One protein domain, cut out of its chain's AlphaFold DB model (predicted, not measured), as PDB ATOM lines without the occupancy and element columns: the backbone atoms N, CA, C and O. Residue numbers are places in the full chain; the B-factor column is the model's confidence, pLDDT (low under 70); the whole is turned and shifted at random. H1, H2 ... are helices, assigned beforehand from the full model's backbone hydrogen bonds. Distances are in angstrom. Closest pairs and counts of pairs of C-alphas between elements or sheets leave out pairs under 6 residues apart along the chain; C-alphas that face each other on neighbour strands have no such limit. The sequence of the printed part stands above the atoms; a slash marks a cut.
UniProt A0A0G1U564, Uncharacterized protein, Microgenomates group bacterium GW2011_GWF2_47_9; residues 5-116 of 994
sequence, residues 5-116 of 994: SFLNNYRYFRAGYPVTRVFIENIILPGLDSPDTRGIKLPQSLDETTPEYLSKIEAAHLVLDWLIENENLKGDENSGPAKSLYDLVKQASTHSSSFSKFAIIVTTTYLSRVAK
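What this domain is: This is residues 5 to 116 of the 994 residues of an uncharacterized protein of Microgenomates group bacterium GW2011_GWF2_47_9 (UniProt A0A0G1U564). Helices H3 to H6 form an up-and-down bundle, each running against the one before; H6 meets the others near its start. H1, H2 and loop residues 34 to 55 extend beyond H3 and H4. The printed part, all helix, has 112 residues with six named helices, no named strand; it is compact, radius of gyration of the C-alphas 14.2 A, spans 44 by 28 by 27 A.

How they stand to each other: Start at H1, residues 5 to 9; it only just touches H2, residues 11 to 14, only at the corner, with 3 pairs of C-alphas within 8 A, closest Asn 8 and Arg 14, 5.7 A. H3, residues 21 to 33, and H4, residues 56 to 70, make a hairpin, closest C-alphas Leu 32 and Lys 56, 5.8 A. H4 and H5, residues 81 to 92, make another at a shallow tilt of 8 degrees, closest C-alphas Ala 60 and Val 89, 6.3 A. H6, residues 97 to 114, touches H3 with residues 99 to 107 alone, closest C-alphas Ser 100 and Asp 33, 4.2 A. O i to N i+4 pairs are within hydrogen-bond range throughout H4, 7 of 9 in H3, 7 of 8 in H5, 13 of 14 in H6 and 0 of 1 in H1, with 2 of 2 O i to N i+3 there; H2 is too short.

Where its parts are: Find C-alpha 5 at (-25.691, 130.693, 18.650); H6 spans 25.7 A to C-alpha 114 at (-52.066, 123.076, 5.856).

The domain as a whole: The printed part has no cut; the H3 to H4 link is long. pLDDT is under 70 at residues 45 to 48, 70 to 81, 96 and 108 to 116.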
ATOM      1  N   SER A   5     -27.138 130.889  18.553       76.38
ATOM      2  CA  SER A   5     -25.691 130.693  18.650       76.38
ATOM      3  C   SER A   5     -25.298 129.228  18.872       76.38
ATOM      4  O   SER A   5     -24.212 128.845  18.433       76.38
ATOM      5  N   PHE A   6     -26.182 128.395  19.449       81.88
ATOM      6  CA  PHE A   6     -25.940 126.955  19.606       81.88
ATOM      7  C   PHE A   6     -25.753 126.234  18.263       81.88
ATOM      8  O   PHE A   6     -25.054 125.225  18.210       81.88
ATOM      9  N   LEU A   7     -26.318 126.749  17.162       83.56
ATOM     10  CA  LEU A   7     -26.138 126.159  15.832       83.56
ATOM     11  C   LEU A   7     -24.660 126.153  15.419       83.56
ATOM     12  O   LEU A   7     -24.212 125.214  14.768       83.56
ATOM     13  N   ASN A   8     -23.867 127.126  15.883       83.00
ATOM     14  CA  ASN A   8     -22.427 127.185  15.611       83.00
ATOM     15  C   ASN A   8     -21.634 126.040  16.268       83.00
ATOM     16  O   ASN A   8     -20.465 125.848  15.933       83.00
ATOM     17  N   ASN A   9     -22.244 125.267  17.174       83.44
ATOM     18  CA  ASN A   9     -21.627 124.076  17.762       83.44
ATOM     19  C   ASN A   9     -21.583 122.893  16.782       83.44
ATOM     20  O   ASN A   9     -20.829 121.948  17.004       83.44
ATOM     21  N   TYR A  10     -22.348 122.955  15.690       85.06
ATOM     22  CA  TYR A  10     -22.475 121.887  14.702       85.06
ATOM     23  C   TYR A  10     -21.738 122.261  13.413       85.06
ATOM     24  O   TYR A  10     -21.909 123.360  12.878       85.06
ATOM     25  N   ARG A  11     -20.895 121.362  12.895       80.12
ATOM     26  CA  ARG A  11     -20.191 121.539  11.614       80.12
ATOM     27  C   ARG A  11     -21.158 121.716  10.456       80.12
ATOM     28  O   ARG A  11     -20.904 122.590   9.635       80.12
ATOM     29  N   TYR A  12     -22.283 120.997  10.449       83.38
ATOM     30  CA  TYR A  12     -23.331 121.181   9.438       83.38
ATOM     31  C   TYR A  12     -23.737 122.664   9.309       83.38
ATOM     32  O   TYR A  12     -23.636 123.261   8.243       83.38
ATOM     33  N   PHE A  13     -24.093 123.342  10.399       85.19
ATOM     34  CA  PHE A  13     -24.487 124.753  10.296       85.19
ATOM     35  C   PHE A  13     -23.295 125.699  10.069       85.19
ATOM     36  O   PHE A  13     -23.448 126.713   9.390       85.19
ATOM     37  N   ARG A  14     -22.088 125.362  10.553       83.06
ATOM     38  CA  ARG A  14     -20.863 126.141  10.269       83.06
ATOM     39  C   ARG A  14     -20.438 126.098   8.802       83.06
ATOM     40  O   ARG A  14     -19.906 127.086   8.313       83.06
ATOM     41  N   ALA A  15     -20.722 125.005   8.098       73.06
ATOM     42  CA  ALA A  15     -20.522 124.890   6.655       73.06
ATOM     43  C   ALA A  15     -21.517 125.745   5.835       73.06
ATOM     44  O   ALA A  15     -21.477 125.742   4.607       73.06
ATOM     45  N   GLY A  16     -22.406 126.496   6.499       75.12
ATOM     46  CA  GLY A  16     -23.340 127.418   5.859       75.12
ATOM     47  C   GLY A  16     -24.653 126.776   5.417       75.12
ATOM     48  O   GLY A  16     -25.438 127.439   4.736       75.12
ATOM     49  N   TYR A  17     -24.928 125.519   5.792       73.44
ATOM     50  CA  TYR A  17     -26.210 124.888   5.485       73.44
ATOM     51  C   TYR A  17     -27.346 125.577   6.272       73.44
ATOM     52  O   TYR A  17     -27.293 125.632   7.504       73.44
ATOM     53  N   PRO A  18     -28.377 126.124   5.597       74.38
ATOM     54  CA  PRO A  18     -29.441 126.863   6.266       74.38
ATOM     55  C   PRO A  18     -30.454 125.936   6.948       74.38
ATOM     56  O   PRO A  18     -30.693 124.805   6.521       74.38
ATOM     57  N   VAL A  19     -31.124 126.458   7.975       77.31
ATOM     58  CA  VAL A  19     -32.281 125.811   8.611       77.31
ATOM     59  C   VAL A  19     -33.500 126.031   7.716       77.31
ATOM     60  O   VAL A  19     -34.219 127.021   7.836       77.31
ATOM     61  N   THR A  20     -33.692 125.139   6.748       77.12
ATOM     62  CA  THR A  20     -34.816 125.201   5.806       77.12
ATOM     63  C   THR A  20     -36.021 124.423   6.320       77.12
ATOM     64  O   THR A  20     -35.920 123.582   7.211       77.12
ATOM     65  N   ARG A  21     -37.180 124.644   5.696       73.50
ATOM     66  CA  ARG A  21     -38.377 123.838   5.949       73.50
ATOM     67  C   ARG A  21     -38.137 122.344   5.714       73.50
ATOM     68  O   ARG A  21     -38.508 121.538   6.552       73.50
ATOM     69  N   VAL A  22     -37.481 121.989   4.609       70.25
ATOM     70  CA  VAL A  22     -37.160 120.594   4.259       70.25
ATOM     71  C   VAL A  22     -36.273 119.961   5.331       70.25
ATOM     72  O   VAL A  22     -36.479 118.813   5.711       70.25
ATOM     73  N   PHE A  23     -35.318 120.725   5.862       82.19
ATOM     74  CA  PHE A  23     -34.482 120.291   6.974       82.19
ATOM     75  C   PHE A  23     -35.306 120.061   8.255       82.19
ATOM     76  O   PHE A  23     -35.150 119.039   8.921       82.19
ATOM     77  N   ILE A  24     -36.241 120.962   8.571       83.25
ATOM     78  CA  ILE A  24     -37.150 120.801   9.713       83.25
ATOM     79  C   ILE A  24     -38.050 119.563   9.540       83.25
ATOM     80  O   ILE A  24     -38.145 118.748  10.453       83.25
ATOM     81  N   GLU A  25     -38.673 119.390   8.374       77.56
ATOM     82  CA  GLU A  25     -39.652 118.329   8.106       77.56
ATOM     83  C   GLU A  25     -39.030 116.942   7.975       77.56
ATOM     84  O   GLU A  25     -39.584 115.979   8.495       77.56
ATOM     85  N   ASN A  26     -37.888 116.829   7.299       76.19
ATOM     86  CA  ASN A  26     -37.330 115.524   6.946       76.19
ATOM     87  C   ASN A  26     -36.226 115.065   7.896       76.19
ATOM     88  O   ASN A  26     -35.871 113.889   7.885       76.19
ATOM     89  N   ILE A  27     -35.669 115.974   8.702       84.94
ATOM     90  CA  ILE A  27     -34.561 115.653   9.608       84.94
ATOM     91  C   ILE A  27     -34.959 115.921  11.051       84.94
ATOM     92  O   ILE A  27     -34.905 115.013  11.880       84.94
ATOM     93  N   ILE A  28     -35.402 117.140  11.358       88.62
ATOM     94  CA  ILE A  28     -35.661 117.525  12.744       88.62
ATOM     95  C   ILE A  28     -36.916 116.850  13.305       88.62
ATOM     96  O   ILE A  28     -36.844 116.207  14.346       88.62
ATOM     97  N   LEU A  29     -38.070 116.948  12.646       84.81
ATOM     98  CA  LEU A  29     -39.312 116.371  13.175       84.81
ATOM     99  C   LEU A  29     -39.244 114.833  13.321       84.81
ATOM    100  O   LEU A  29     -39.573 114.349  14.407       84.81
ATOM    101  N   PRO A  30     -38.729 114.061  12.342       84.81
ATOM    102  CA  PRO A  30     -38.532 112.621  12.498       84.81
ATOM    103  C   PRO A  30     -37.471 112.295  13.555       84.81
ATOM    104  O   PRO A  30     -37.605 111.335  14.308       84.81
ATOM    105  N   GLY A  31     -36.422 113.117  13.665       84.56
ATOM    106  CA  GLY A  31     -35.383 112.956  14.679       84.56
ATOM    107  C   GLY A  31     -35.856 113.237  16.109       84.56
ATOM    108  O   GLY A  31     -35.371 112.608  17.050       84.56
ATOM    109  N   LEU A  32     -36.810 114.154  16.290       85.88
ATOM    110  CA  LEU A  32     -37.445 114.422  17.584       85.88
ATOM    111  C   LEU A  32     -38.316 113.246  18.046       85.88
ATOM    112  O   LEU A  32     -38.410 113.007  19.251       85.88
ATOM    113  N   ASP A  33     -38.910 112.514  17.100       81.25
ATOM    114  CA  ASP A  33     -39.707 111.309  17.355       81.25
ATOM    115  C   ASP A  33     -38.855 110.031  17.469       81.25
ATOM    116  O   ASP A  33     -39.242 109.063  18.120       81.25
ATOM    117  N   SER A  34     -37.647 110.043  16.897       83.25
ATOM    118  CA  SER A  34     -36.701 108.926  16.964       83.25
ATOM    119  C   SER A  34     -36.371 108.545  18.414       83.25
ATOM    120  O   SER A  34     -36.185 109.428  19.253       83.25
ATOM    121  N   PRO A  35     -36.204 107.251  18.745       78.62
ATOM    122  CA  PRO A  35     -35.739 106.822  20.061       78.62
ATOM    123  C   PRO A  35     -34.245 107.102  20.308       78.62
ATOM    124  O   PRO A  35     -33.792 106.925  21.437       78.62
ATOM    125  N   ASP A  36     -33.475 107.563  19.309       81.25
ATOM    126  CA  ASP A  36     -32.030 107.805  19.458       81.25
ATOM    127  C   ASP A  36     -31.766 108.851  20.555       81.25
ATOM    128  O   ASP A  36     -32.242 109.989  20.503       81.25
ATOM    129  N   THR A  37     -31.044 108.446  21.597       81.94
ATOM    130  CA  THR A  37     -30.759 109.273  22.776       81.94
ATOM    131  C   THR A  37     -29.628 110.265  22.530       81.94
ATOM    132  O   THR A  37     -29.514 111.240  23.271       81.94
ATOM    133  N   ARG A  38     -28.827 110.065  21.474       85.38
ATOM    134  CA  ARG A  38     -27.715 110.955  21.102       85.38
ATOM    135  C   ARG A  38     -28.195 112.277  20.507       85.38
ATOM    136  O   ARG A  38     -27.443 113.243  20.498       85.38
ATOM    137  N   GLY A  39     -29.444 112.326  20.040       89.06
ATOM    138  CA  GLY A  39     -30.034 113.479  19.370       89.06
ATOM    139  C   GLY A  39     -30.443 113.156  17.938       89.06
ATOM    140  O   GLY A  39     -30.664 112.005  17.573       89.06
ATOM    141  N   ILE A  40     -30.555 114.192  17.122       92.38
ATOM    142  CA  ILE A  40     -30.960 114.130  15.725       92.38
ATOM    143  C   ILE A  40     -29.712 114.104  14.869       92.38
ATOM    144  O   ILE A  40     -28.979 115.092  14.820       92.38
ATOM    145  N   LYS A  41     -29.479 112.980  14.191       92.38
ATOM    146  CA  LYS A  41     -28.350 112.834  13.276       92.38
ATOM    147  C   LYS A  41     -28.440 113.901  12.179       92.38
ATOM    148  O   LYS A  41     -29.393 113.909  11.402       92.38
ATOM    149  N   LEU A  42     -27.458 114.792  12.127       89.50
ATOM    150  CA  LEU A  42     -27.332 115.791  11.072       89.50
ATOM    151  C   LEU A  42     -26.752 115.139   9.803       89.50
ATOM    152  O   LEU A  42     -26.005 114.159   9.911       89.50
ATOM    153  N   PRO A  43     -27.081 115.646   8.600       87.06
ATOM    154  CA  PRO A  43     -26.448 115.190   7.366       87.06
ATOM    155  C   PRO A  43     -24.927 115.322   7.447       87.06
ATOM    156  O   PRO A  43     -24.418 116.354   7.879       87.06
ATOM    157  N   GLN A  44     -24.218 114.277   7.027       76.31
ATOM    158  CA  GLN A  44     -22.757 114.273   6.940       76.31
ATOM    159  C   GLN A  44     -22.327 114.631   5.518       76.31
ATOM    160  O   GLN A  44     -22.981 114.201   4.565       76.31
ATOM    161  N   SER A  45     -21.218 115.357   5.370       56.81
ATOM    162  CA  SER A  45     -20.512 115.410   4.087       56.81
ATOM    163  C   SER A  45     -19.748 114.098   3.856       56.81
ATOM    164  O   SER A  45     -19.436 113.370   4.803       56.81
ATOM    165  N   LEU A  46     -19.456 113.772   2.593       43.78
ATOM    166  CA  LEU A  46     -18.800 112.514   2.191       43.78
ATOM    167  C   LEU A  46     -17.436 112.266   2.850       43.78
ATOM    168  O   LEU A  46     -17.002 111.118   2.947       43.78
ATOM    169  N   ASP A  47     -16.786 113.324   3.321       55.28
ATOM    170  CA  ASP A  47     -15.437 113.266   3.877       55.28
ATOM    171  C   ASP A  47     -15.447 112.996   5.396       55.28
ATOM    172  O   ASP A  47     -14.394 112.831   6.017       55.28
ATOM    173  N   GLU A  48     -16.630 112.937   6.023       61.91
ATOM    174  CA  GLU A  48     -16.770 112.831   7.473       61.91
ATOM    175  C   GLU A  48     -17.099 111.418   7.956       61.91
ATOM    176  O   GLU A  48     -18.197 110.887   7.793       61.91
ATOM    177  N   THR A  49     -16.152 110.832   8.688       70.50
ATOM    178  CA  THR A  49     -16.287 109.484   9.254       70.50
ATOM    179  C   THR A  49     -17.125 109.432  10.535       70.50
ATOM    180  O   THR A  49     -17.500 108.347  10.971       70.50
ATOM    181  N   THR A  50     -17.424 110.574  11.167       77.94
ATOM    182  CA  THR A  50     -18.172 110.639  12.438       77.94
ATOM    183  C   THR A  50     -19.420 111.511  12.325       77.94
ATOM    184  O   THR A  50     -19.273 112.700  12.038       77.94
ATOM    185  N   PRO A  51     -20.621 110.968  12.589       83.25
ATOM    186  CA  PRO A  51     -21.862 111.732  12.517       83.25
ATOM    187  C   PRO A  51     -22.029 112.720  13.670       83.25
ATOM    188  O   PRO A  51     -21.724 112.403  14.818       83.25
ATOM    189  N   GLU A  52     -22.562 113.904  13.362       91.38
ATOM    190  CA  GLU A  52     -22.982 114.893  14.357       91.38
ATOM    191  C   GLU A  52     -24.455 114.711  14.721       91.38
ATOM    192  O   GLU A  52     -25.278 114.351  13.878       91.38
ATOM    193  N   TYR A  53     -24.795 114.981  15.981       93.88
ATOM    194  CA  TYR A  53     -26.156 114.848  16.491       93.88
ATOM    195  C   TYR A  53     -26.592 116.138  17.171       93.88
ATOM    196  O   TYR A  53     -26.016 116.521  18.183       93.88
ATOM    197  N   LEU A  54     -27.632 116.776  16.639       93.38
ATOM    198  CA  LEU A  54     -28.281 117.928  17.252       93.38
ATOM    199  C   LEU A  54     -29.143 117.477  18.431       93.38
ATOM    200  O   LEU A  54     -30.008 116.618  18.262       93.38
ATOM    201  N   SER A  55     -28.946 118.033  19.629       93.94
ATOM    202  CA  SER A  55     -29.738 117.596  20.783       93.94
ATOM    203  C   SER A  55     -31.235 117.830  20.551       93.94
ATOM    204  O   SER A  55     -31.643 118.801  19.913       93.94
ATOM    205  N   LYS A  56     -32.092 116.953  21.087       90.44
ATOM    206  CA  LYS A  56     -33.548 117.072  20.893       90.44
ATOM    207  C   LYS A  56     -34.126 118.363  21.479       90.44
ATOM    208  O   LYS A  56     -35.076 118.905  20.927       90.44
ATOM    209  N   ILE A  57     -33.530 118.886  22.552       90.12
ATOM    210  CA  ILE A  57     -33.902 120.186  23.132       90.12
ATOM    211  C   ILE A  57     -33.616 121.308  22.134       90.12
ATOM    212  O   ILE A  57     -34.508 122.089  21.812       90.12
ATOM    213  N   GLU A  58     -32.387 121.373  21.623       92.12
ATOM    214  CA  GLU A  58     -31.968 122.399  20.664       92.12
ATOM    215  C   GLU A  58     -32.758 122.301  19.357       92.12
ATOM    216  O   GLU A  58     -33.226 123.308  18.835       92.12
ATOM    217  N   ALA A  59     -32.999 121.084  18.877       91.38
ATOM    218  CA  ALA A  59     -33.866 120.807  17.744       91.38
ATOM    219  C   ALA A  59     -35.314 121.273  17.963       91.38
ATOM    220  O   ALA A  59     -35.903 121.888  17.076       91.38
ATOM    221  N   ALA A  60     -35.898 121.029  19.138       88.62
ATOM    222  CA  ALA A  60     -37.254 121.475  19.448       88.62
ATOM    223  C   ALA A  60     -37.348 123.008  19.541       88.62
ATOM    224  O   ALA A  60     -38.310 123.597  19.047       88.62
ATOM    225  N   HIS A  61     -36.327 123.664  20.101       87.31
ATOM    226  CA  HIS A  61     -36.209 125.122  20.079       87.31
ATOM    227  C   HIS A  61     -36.062 125.671  18.658       87.31
ATOM    228  O   HIS A  61     -36.710 126.659  18.327       87.31
ATOM    229  N   LEU A  62     -35.295 124.992  17.801       87.62
ATOM    230  CA  LEU A  62     -35.130 125.361  16.398       87.62
ATOM    231  C   LEU A  62     -36.461 125.326  15.635       87.62
ATOM    232  O   LEU A  62     -36.787 126.258  14.906       87.62
ATOM    233  N   VAL A  63     -37.255 124.271  15.842       87.94
ATOM    234  CA  VAL A  63     -38.609 124.141  15.281       87.94
ATOM    235  C   VAL A  63     -39.520 125.250  15.794       87.94
ATOM    236  O   VAL A  63     -40.272 125.838  15.022       87.94
ATOM    237  N   LEU A  64     -39.459 125.547  17.090       83.69
ATOM    238  CA  LEU A  64     -40.299 126.560  17.712       83.69
ATOM    239  C   LEU A  64     -39.988 127.970  17.196       83.69
ATOM    240  O   LEU A  64     -40.911 128.692  16.823       83.69
ATOM    241  N   ASP A  65     -38.710 128.347  17.144       81.25
ATOM    242  CA  ASP A  65     -38.285 129.642  16.608       81.25
ATOM    243  C   ASP A  65     -38.637 129.752  15.117       81.25
ATOM    244  O   ASP A  65     -39.195 130.769  14.697       81.25
ATOM    245  N   TRP A  66     -38.448 128.675  14.342       83.12
ATOM    246  CA  TRP A  66     -38.863 128.623  12.938       83.12
ATOM    247  C   TRP A  66     -40.379 128.822  12.767       83.12
ATOM    248  O   TRP A  66     -40.794 129.601  11.909       83.12
ATOM    249  N   LEU A  67     -41.215 128.183  13.594       75.81
ATOM    250  CA  LEU A  67     -42.677 128.352  13.568       75.81
ATOM    251  C   LEU A  67     -43.116 129.761  13.989       75.81
ATOM    252  O   LEU A  67     -44.072 130.301  13.436       75.81
ATOM    253  N   ILE A  68     -42.448 130.367  14.971       73.81
ATOM    254  CA  ILE A  68     -42.754 131.736  15.411       73.81
ATOM    255  C   ILE A  68     -42.443 132.732  14.292       73.81
ATOM    256  O   ILE A  68     -43.262 133.611  14.016       73.81
ATOM    257  N   GLU A  69     -41.293 132.575  13.635       72.31
ATOM    258  CA  GLU A  69     -40.843 133.459  12.560       72.31
ATOM    259  C   GLU A  69     -41.672 133.290  11.278       72.31
ATOM    260  O   GLU A  69     -42.088 134.284  10.683       72.31
ATOM    261  N   ASN A  70     -41.973 132.048  10.879       69.06
ATOM    262  CA  ASN A  70     -42.571 131.756   9.571       69.06
ATOM    263  C   ASN A  70     -44.096 131.563   9.594       69.06
ATOM    264  O   ASN A  70     -44.743 131.784   8.573       69.06
ATOM    265  N   GLU A  71     -44.699 131.192  10.731       63.72
ATOM    266  CA  GLU A  71     -46.150 130.925  10.836       63.72
ATOM    267  C   GLU A  71     -46.911 131.982  11.651       63.72
ATOM    268  O   GLU A  71     -48.090 131.808  11.975       63.72
ATOM    269  N   ASN A  72     -46.249 133.103  11.967       61.97
ATOM    270  CA  ASN A  72     -46.846 134.282  12.601       61.97
ATOM    271  C   ASN A  72     -47.619 133.934  13.891       61.97
ATOM    272  O   ASN A  72     -48.683 134.497  14.180       61.97
ATOM    273  N   LEU A  73     -47.105 132.967  14.662       66.94
ATOM    274  CA  LEU A  73     -47.643 132.579  15.963       66.94
ATOM    275  C   LEU A  73     -47.398 133.722  16.958       66.94
ATOM    276  O   LEU A  73     -46.430 133.722  17.710       66.94
ATOM    277  N   LYS A  74     -48.272 134.733  16.939       55.06
ATOM    278  CA  LYS A  74     -48.186 135.887  17.840       55.06
ATOM    279  C   LYS A  74     -48.374 135.440  19.292       55.06
ATOM    280  O   LYS A  74     -49.445 134.964  19.664       55.06
ATOM    281  N   GLY A  75     -47.337 135.627  20.098       57.78
ATOM    282  CA  GLY A  75     -47.319 135.362  21.534       57.78
ATOM    283  C   GLY A  75     -45.893 135.454  22.067       57.78
ATOM    284  O   GLY A  75     -44.951 135.107  21.357       57.78
ATOM    285  N   ASP A  76     -45.722 135.964  23.284       59.19
ATOM    286  CA  ASP A  76     -44.456 135.824  24.006       59.19
ATOM    287  C   ASP A  76     -44.423 134.466  24.736       59.19
ATOM    288  O   ASP A  76     -45.415 133.737  24.759       59.19
ATOM    289  N   GLU A  77     -43.299 134.101  25.358       61.88
ATOM    290  CA  GLU A  77     -43.203 132.877  26.181       61.88
ATOM    291  C   GLU A  77     -44.281 132.791  27.281       61.88
ATOM    292  O   GLU A  77     -44.538 131.719  27.824       61.88
ATOM    293  N   ASN A  78     -44.937 133.907  27.614       63.06
ATOM    294  CA  ASN A  78     -45.856 134.019  28.736       63.06
ATOM    295  C   ASN A  78     -47.337 134.062  28.320       63.06
ATOM    296  O   ASN A  78     -48.204 133.895  29.190       63.06
ATOM    297  N   SER A  79     -47.651 134.219  27.026       54.94
ATOM    298  CA  SER A  79     -49.011 134.414  26.513       54.94
ATOM    299  C   SER A  79     -49.199 133.965  25.051       54.94
ATOM    300  O   SER A  79     -48.313 134.077  24.212       54.94
ATOM    301  N   GLY A  80     -50.400 133.476  24.720       68.38
ATOM    302  CA  GLY A  80     -50.791 133.116  23.348       68.38
ATOM    303  C   GLY A  80     -50.491 131.663  22.932       68.38
ATOM    304  O   GLY A  80     -50.060 130.854  23.755       68.38
ATOM    305  N   PRO A  81     -50.736 131.299  21.656       62.34
ATOM    306  CA  PRO A  81     -50.594 129.926  21.154       62.34
ATOM    307  C   PRO A  81     -49.168 129.370  21.283       62.34
ATOM    308  O   PRO A  81     -48.993 128.178  21.532       62.34
ATOM    309  N   ALA A  82     -48.155 130.239  21.178       70.88
ATOM    310  CA  ALA A  82     -46.746 129.871  21.312       70.88
ATOM    311  C   ALA A  82     -46.395 129.358  22.720       70.88
ATOM    312  O   ALA A  82     -45.564 128.463  22.842       70.88
ATOM    313  N   LYS A  83     -47.071 129.844  23.772       78.94
ATOM    314  CA  LYS A  83     -46.841 129.413  25.160       78.94
ATOM    315  C   LYS A  83     -47.028 127.910  25.341       78.94
ATOM    316  O   LYS A  83     -46.196 127.263  25.959       78.94
ATOM    317  N   SER A  84     -48.085 127.348  24.753       74.38
ATOM    318  CA  SER A  84     -48.353 125.907  24.839       74.38
ATOM    319  C   SER A  84     -47.228 125.065  24.225       74.38
ATOM    320  O   SER A  84     -46.890 124.007  24.748       74.38
ATOM    321  N   LEU A  85     -46.590 125.569  23.165       78.25
ATOM    322  CA  LEU A  85     -45.437 124.930  22.539       78.25
ATOM    323  C   LEU A  85     -44.160 125.127  23.368       78.25
ATOM    324  O   LEU A  85     -43.415 124.169  23.544       78.25
ATOM    325  N   TYR A  86     -43.933 126.312  23.946       80.44
ATOM    326  CA  TYR A  86     -42.834 126.547  24.896       80.44
ATOM    327  C   TYR A  86     -42.936 125.646  26.135       80.44
ATOM    328  O   TYR A  86     -41.942 125.049  26.547       80.44
ATOM    329  N   ASP A  87     -44.138 125.492  26.692       81.88
ATOM    330  CA  ASP A  87     -44.402 124.606  27.826       81.88
ATOM    331  C   ASP A  87     -44.144 123.138  27.454       81.88
ATOM    332  O   ASP A  87     -43.606 122.391  28.271       81.88
ATOM    333  N   LEU A  88     -44.441 122.730  26.214       77.62
ATOM    334  CA  LEU A  88     -44.112 121.395  25.705       77.62
ATOM    335  C   LEU A  88     -42.606 121.184  25.530       77.62
ATOM    336  O   LEU A  88     -42.114 120.132  25.927       77.62
ATOM    337  N   VAL A  89     -41.855 122.164  25.014       83.56
ATOM    338  CA  VAL A  89     -40.382 122.074  24.941       83.56
ATOM    339  C   VAL A  89     -39.775 121.998  26.347       83.56
ATOM    340  O   VAL A  89     -38.887 121.183  26.602       83.56
ATOM    341  N   LYS A  90     -40.303 122.776  27.299       85.25
ATOM    342  CA  LYS A  90     -39.888 122.755  28.710       85.25
ATOM    343  C   LYS A  90     -40.251 121.448  29.422       85.25
ATOM    344  O   LYS A  90     -39.521 120.989  30.293       85.25
ATOM    345  N   GLN A  91     -41.370 120.824  29.066       77.56
ATOM    346  CA  GLN A  91     -41.709 119.482  29.543       77.56
ATOM    347  C   GLN A  91     -40.808 118.427  28.891       77.56
ATOM    348  O   GLN A  91     -40.328 117.527  29.574       77.56
ATOM    349  N   ALA A  92     -40.489 118.574  27.604       75.00
ATOM    350  CA  ALA A  92     -39.605 117.669  26.877       75.00
ATOM    351  C   ALA A  92     -38.164 117.690  27.385       75.00
ATOM    352  O   ALA A  92     -37.531 116.639  27.450       75.00
ATOM    353  N   SER A  93     -37.672 118.837  27.862       75.69
ATOM    354  CA  SER A  93     -36.358 118.911  28.510       75.69
ATOM    355  C   SER A  93     -36.278 118.147  29.839       75.69
ATOM    356  O   SER A  93     -35.180 117.816  30.277       75.69
ATOM    357  N   THR A  94     -37.418 117.822  30.461       78.62
ATOM    358  CA  THR A  94     -37.480 117.004  31.690       78.62
ATOM    359  C   THR A  94     -37.874 115.550  31.427       78.62
ATOM    360  O   THR A  94     -37.484 114.670  32.188       78.62
ATOM    361  N   HIS A  95     -38.610 115.281  30.345       80.06
ATOM    362  CA  HIS A  95     -39.093 113.949  29.985       80.06
ATOM    363  C   HIS A  95     -38.907 113.711  28.484       80.06
ATOM    364  O   HIS A  95     -39.651 114.267  27.674       80.06
ATOM    365  N   SER A  96     -37.965 112.835  28.116       69.81
ATOM    366  CA  SER A  96     -37.590 112.553  26.719       69.81
ATOM    367  C   SER A  96     -38.765 112.121  25.829       69.81
ATOM    368  O   SER A  96     -38.801 112.473  24.652       69.81
ATOM    369  N   SER A  97     -39.770 111.441  26.390       74.62
ATOM    370  CA  SER A  97     -41.007 111.053  25.693       74.62
ATOM    371  C   SER A  97     -41.872 112.240  25.252       74.62
ATOM    372  O   SER A  97     -42.745 112.088  24.398       74.62
ATOM    373  N   SER A  98     -41.626 113.441  25.782       78.94
ATOM    374  CA  SER A  98     -42.358 114.641  25.373       78.94
ATOM    375  C   SER A  98     -41.780 115.296  24.115       78.94
ATOM    376  O   SER A  98     -42.469 116.128  23.538       78.94
ATOM    377  N   PHE A  99     -40.592 114.894  23.630       79.75
ATOM    378  CA  PHE A  99     -40.110 115.311  22.300       79.75
ATOM    379  C   PHE A  99     -40.938 114.700  21.177       79.75
ATOM    380  O   PHE A  99     -41.317 115.418  20.262       79.75
ATOM    381  N   SER A 100     -41.304 113.423  21.309       74.38
ATOM    382  CA  SER A 100     -42.249 112.758  20.406       74.38
ATOM    383  C   SER A 100     -43.614 113.455  20.445       74.38
ATOM    384  O   SER A 100     -44.141 113.853  19.411       74.38
ATOM    385  N   LYS A 101     -44.142 113.767  21.642       77.69
ATOM    386  CA  LYS A 101     -45.383 114.559  21.771       77.69
ATOM    387  C   LYS A 101     -45.270 115.945  21.136       77.69
ATOM    388  O   LYS A 101     -46.200 116.368  20.460       77.69
ATOM    389  N   PHE A 102     -44.158 116.651  21.338       80.81
ATOM    390  CA  PHE A 102     -43.910 117.949  20.717       80.81
ATOM    391  C   PHE A 102     -43.848 117.827  19.189       80.81
ATOM    392  O   PHE A 102     -44.531 118.583  18.504       80.81
ATOM    393  N   ALA A 103     -43.120 116.845  18.654       78.81
ATOM    394  CA  ALA A 103     -43.029 116.579  17.222       78.81
ATOM    395  C   ALA A 103     -44.396 116.237  16.620       78.81
ATOM    396  O   ALA A 103     -44.765 116.816  15.604       78.81
ATOM    397  N   ILE A 104     -45.187 115.382  17.273       74.94
ATOM    398  CA  ILE A 104     -46.547 115.023  16.851       74.94
ATOM    399  C   ILE A 104     -47.467 116.242  16.901       74.94
ATOM    400  O   ILE A 104     -48.189 116.488  15.940       74.94
ATOM    401  N   ILE A 105     -47.448 117.032  17.978       72.38
ATOM    402  CA  ILE A 105     -48.297 118.225  18.115       72.38
ATOM    403  C   ILE A 105     -47.911 119.277  17.084       72.38
ATOM    404  O   ILE A 105     -48.802 119.846  16.460       72.38
ATOM    405  N   VAL A 106     -46.619 119.522  16.868       72.44
ATOM    406  CA  VAL A 106     -46.144 120.443  15.834       72.44
ATOM    407  C   VAL A 106     -46.549 119.937  14.461       72.44
ATOM    408  O   VAL A 106     -47.197 120.674  13.731       72.44
ATOM    409  N   THR A 107     -46.256 118.680  14.136       71.75
ATOM    410  CA  THR A 107     -46.601 118.067  12.848       71.75
ATOM    411  C   THR A 107     -48.110 118.101  12.624       71.75
ATOM    412  O   THR A 107     -48.559 118.517  11.570       71.75
ATOM    413  N   THR A 108     -48.925 117.794  13.632       61.12
ATOM    414  CA  THR A 108     -50.395 117.807  13.537       61.12
ATOM    415  C   THR A 108     -50.956 119.225  13.476       61.12
ATOM    416  O   THR A 108     -51.863 119.495  12.695       61.12
ATOM    417  N   THR A 109     -50.431 120.172  14.253       61.06
ATOM    418  CA  THR A 109     -50.847 121.589  14.217       61.06
ATOM    419  C   THR A 109     -50.460 122.229  12.886       61.06
ATOM    420  O   THR A 109     -51.231 122.996  12.314       61.06
ATOM    421  N   TYR A 110     -49.291 121.869  12.366       59.66
ATOM    422  CA  TYR A 110     -48.789 122.281  11.067       59.66
ATOM    423  C   TYR A 110     -49.629 121.680   9.933       59.66
ATOM    424  O   TYR A 110     -50.239 122.419   9.161       59.66
ATOM    425  N   LEU A 111     -49.771 120.351   9.896       51.34
ATOM    426  CA  LEU A 111     -50.549 119.619   8.893       51.34
ATOM    427  C   LEU A 111     -52.045 119.957   8.940       51.34
ATOM    428  O   LEU A 111     -52.676 120.033   7.894       51.34
ATOM    429  N   SER A 112     -52.632 120.213  10.113       50.53
ATOM    430  CA  SER A 112     -54.048 120.604  10.233       50.53
ATOM    431  C   SER A 112     -54.318 122.036   9.773       50.53
ATOM    432  O   SER A 112     -55.413 122.320   9.284       50.53
ATOM    433  N   ARG A 113     -53.332 122.938   9.887       49.91
ATOM    434  CA  ARG A 113     -53.400 124.267   9.271       49.91
ATOM    435  C   ARG A 113     -53.263 124.141   7.759       49.91
ATOM    436  O   ARG A 113     -54.163 124.576   7.054       49.91
ATOM    437  N   VAL A 114     -52.247 123.432   7.275       41.53
ATOM    438  CA  VAL A 114     -52.066 123.076   5.856       41.53
ATOM    439  C   VAL A 114     -53.330 122.449   5.231       41.53
ATOM    440  O   VAL A 114     -53.739 122.837   4.139       41.53
ATOM    441  N   ALA A 115     -54.004 121.544   5.946       39.50
ATOM    442  CA  ALA A 115     -55.205 120.835   5.494       39.50
ATOM    443  C   ALA A 115     -56.496 121.677   5.523       39.50
ATOM    444  O   ALA A 115     -57.519 121.260   4.978       39.50
ATOM    445  N   LYS A 116     -56.473 122.871   6.129       45.84
ATOM    446  CA  LYS A 116     -57.562 123.858   6.072       45.84
ATOM    447  C   LYS A 116     -57.056 125.118   5.366       45.84
ATOM    448  O   LYS A 116     -56.919 126.160   6.011       45.84
TER     449      LYS A 116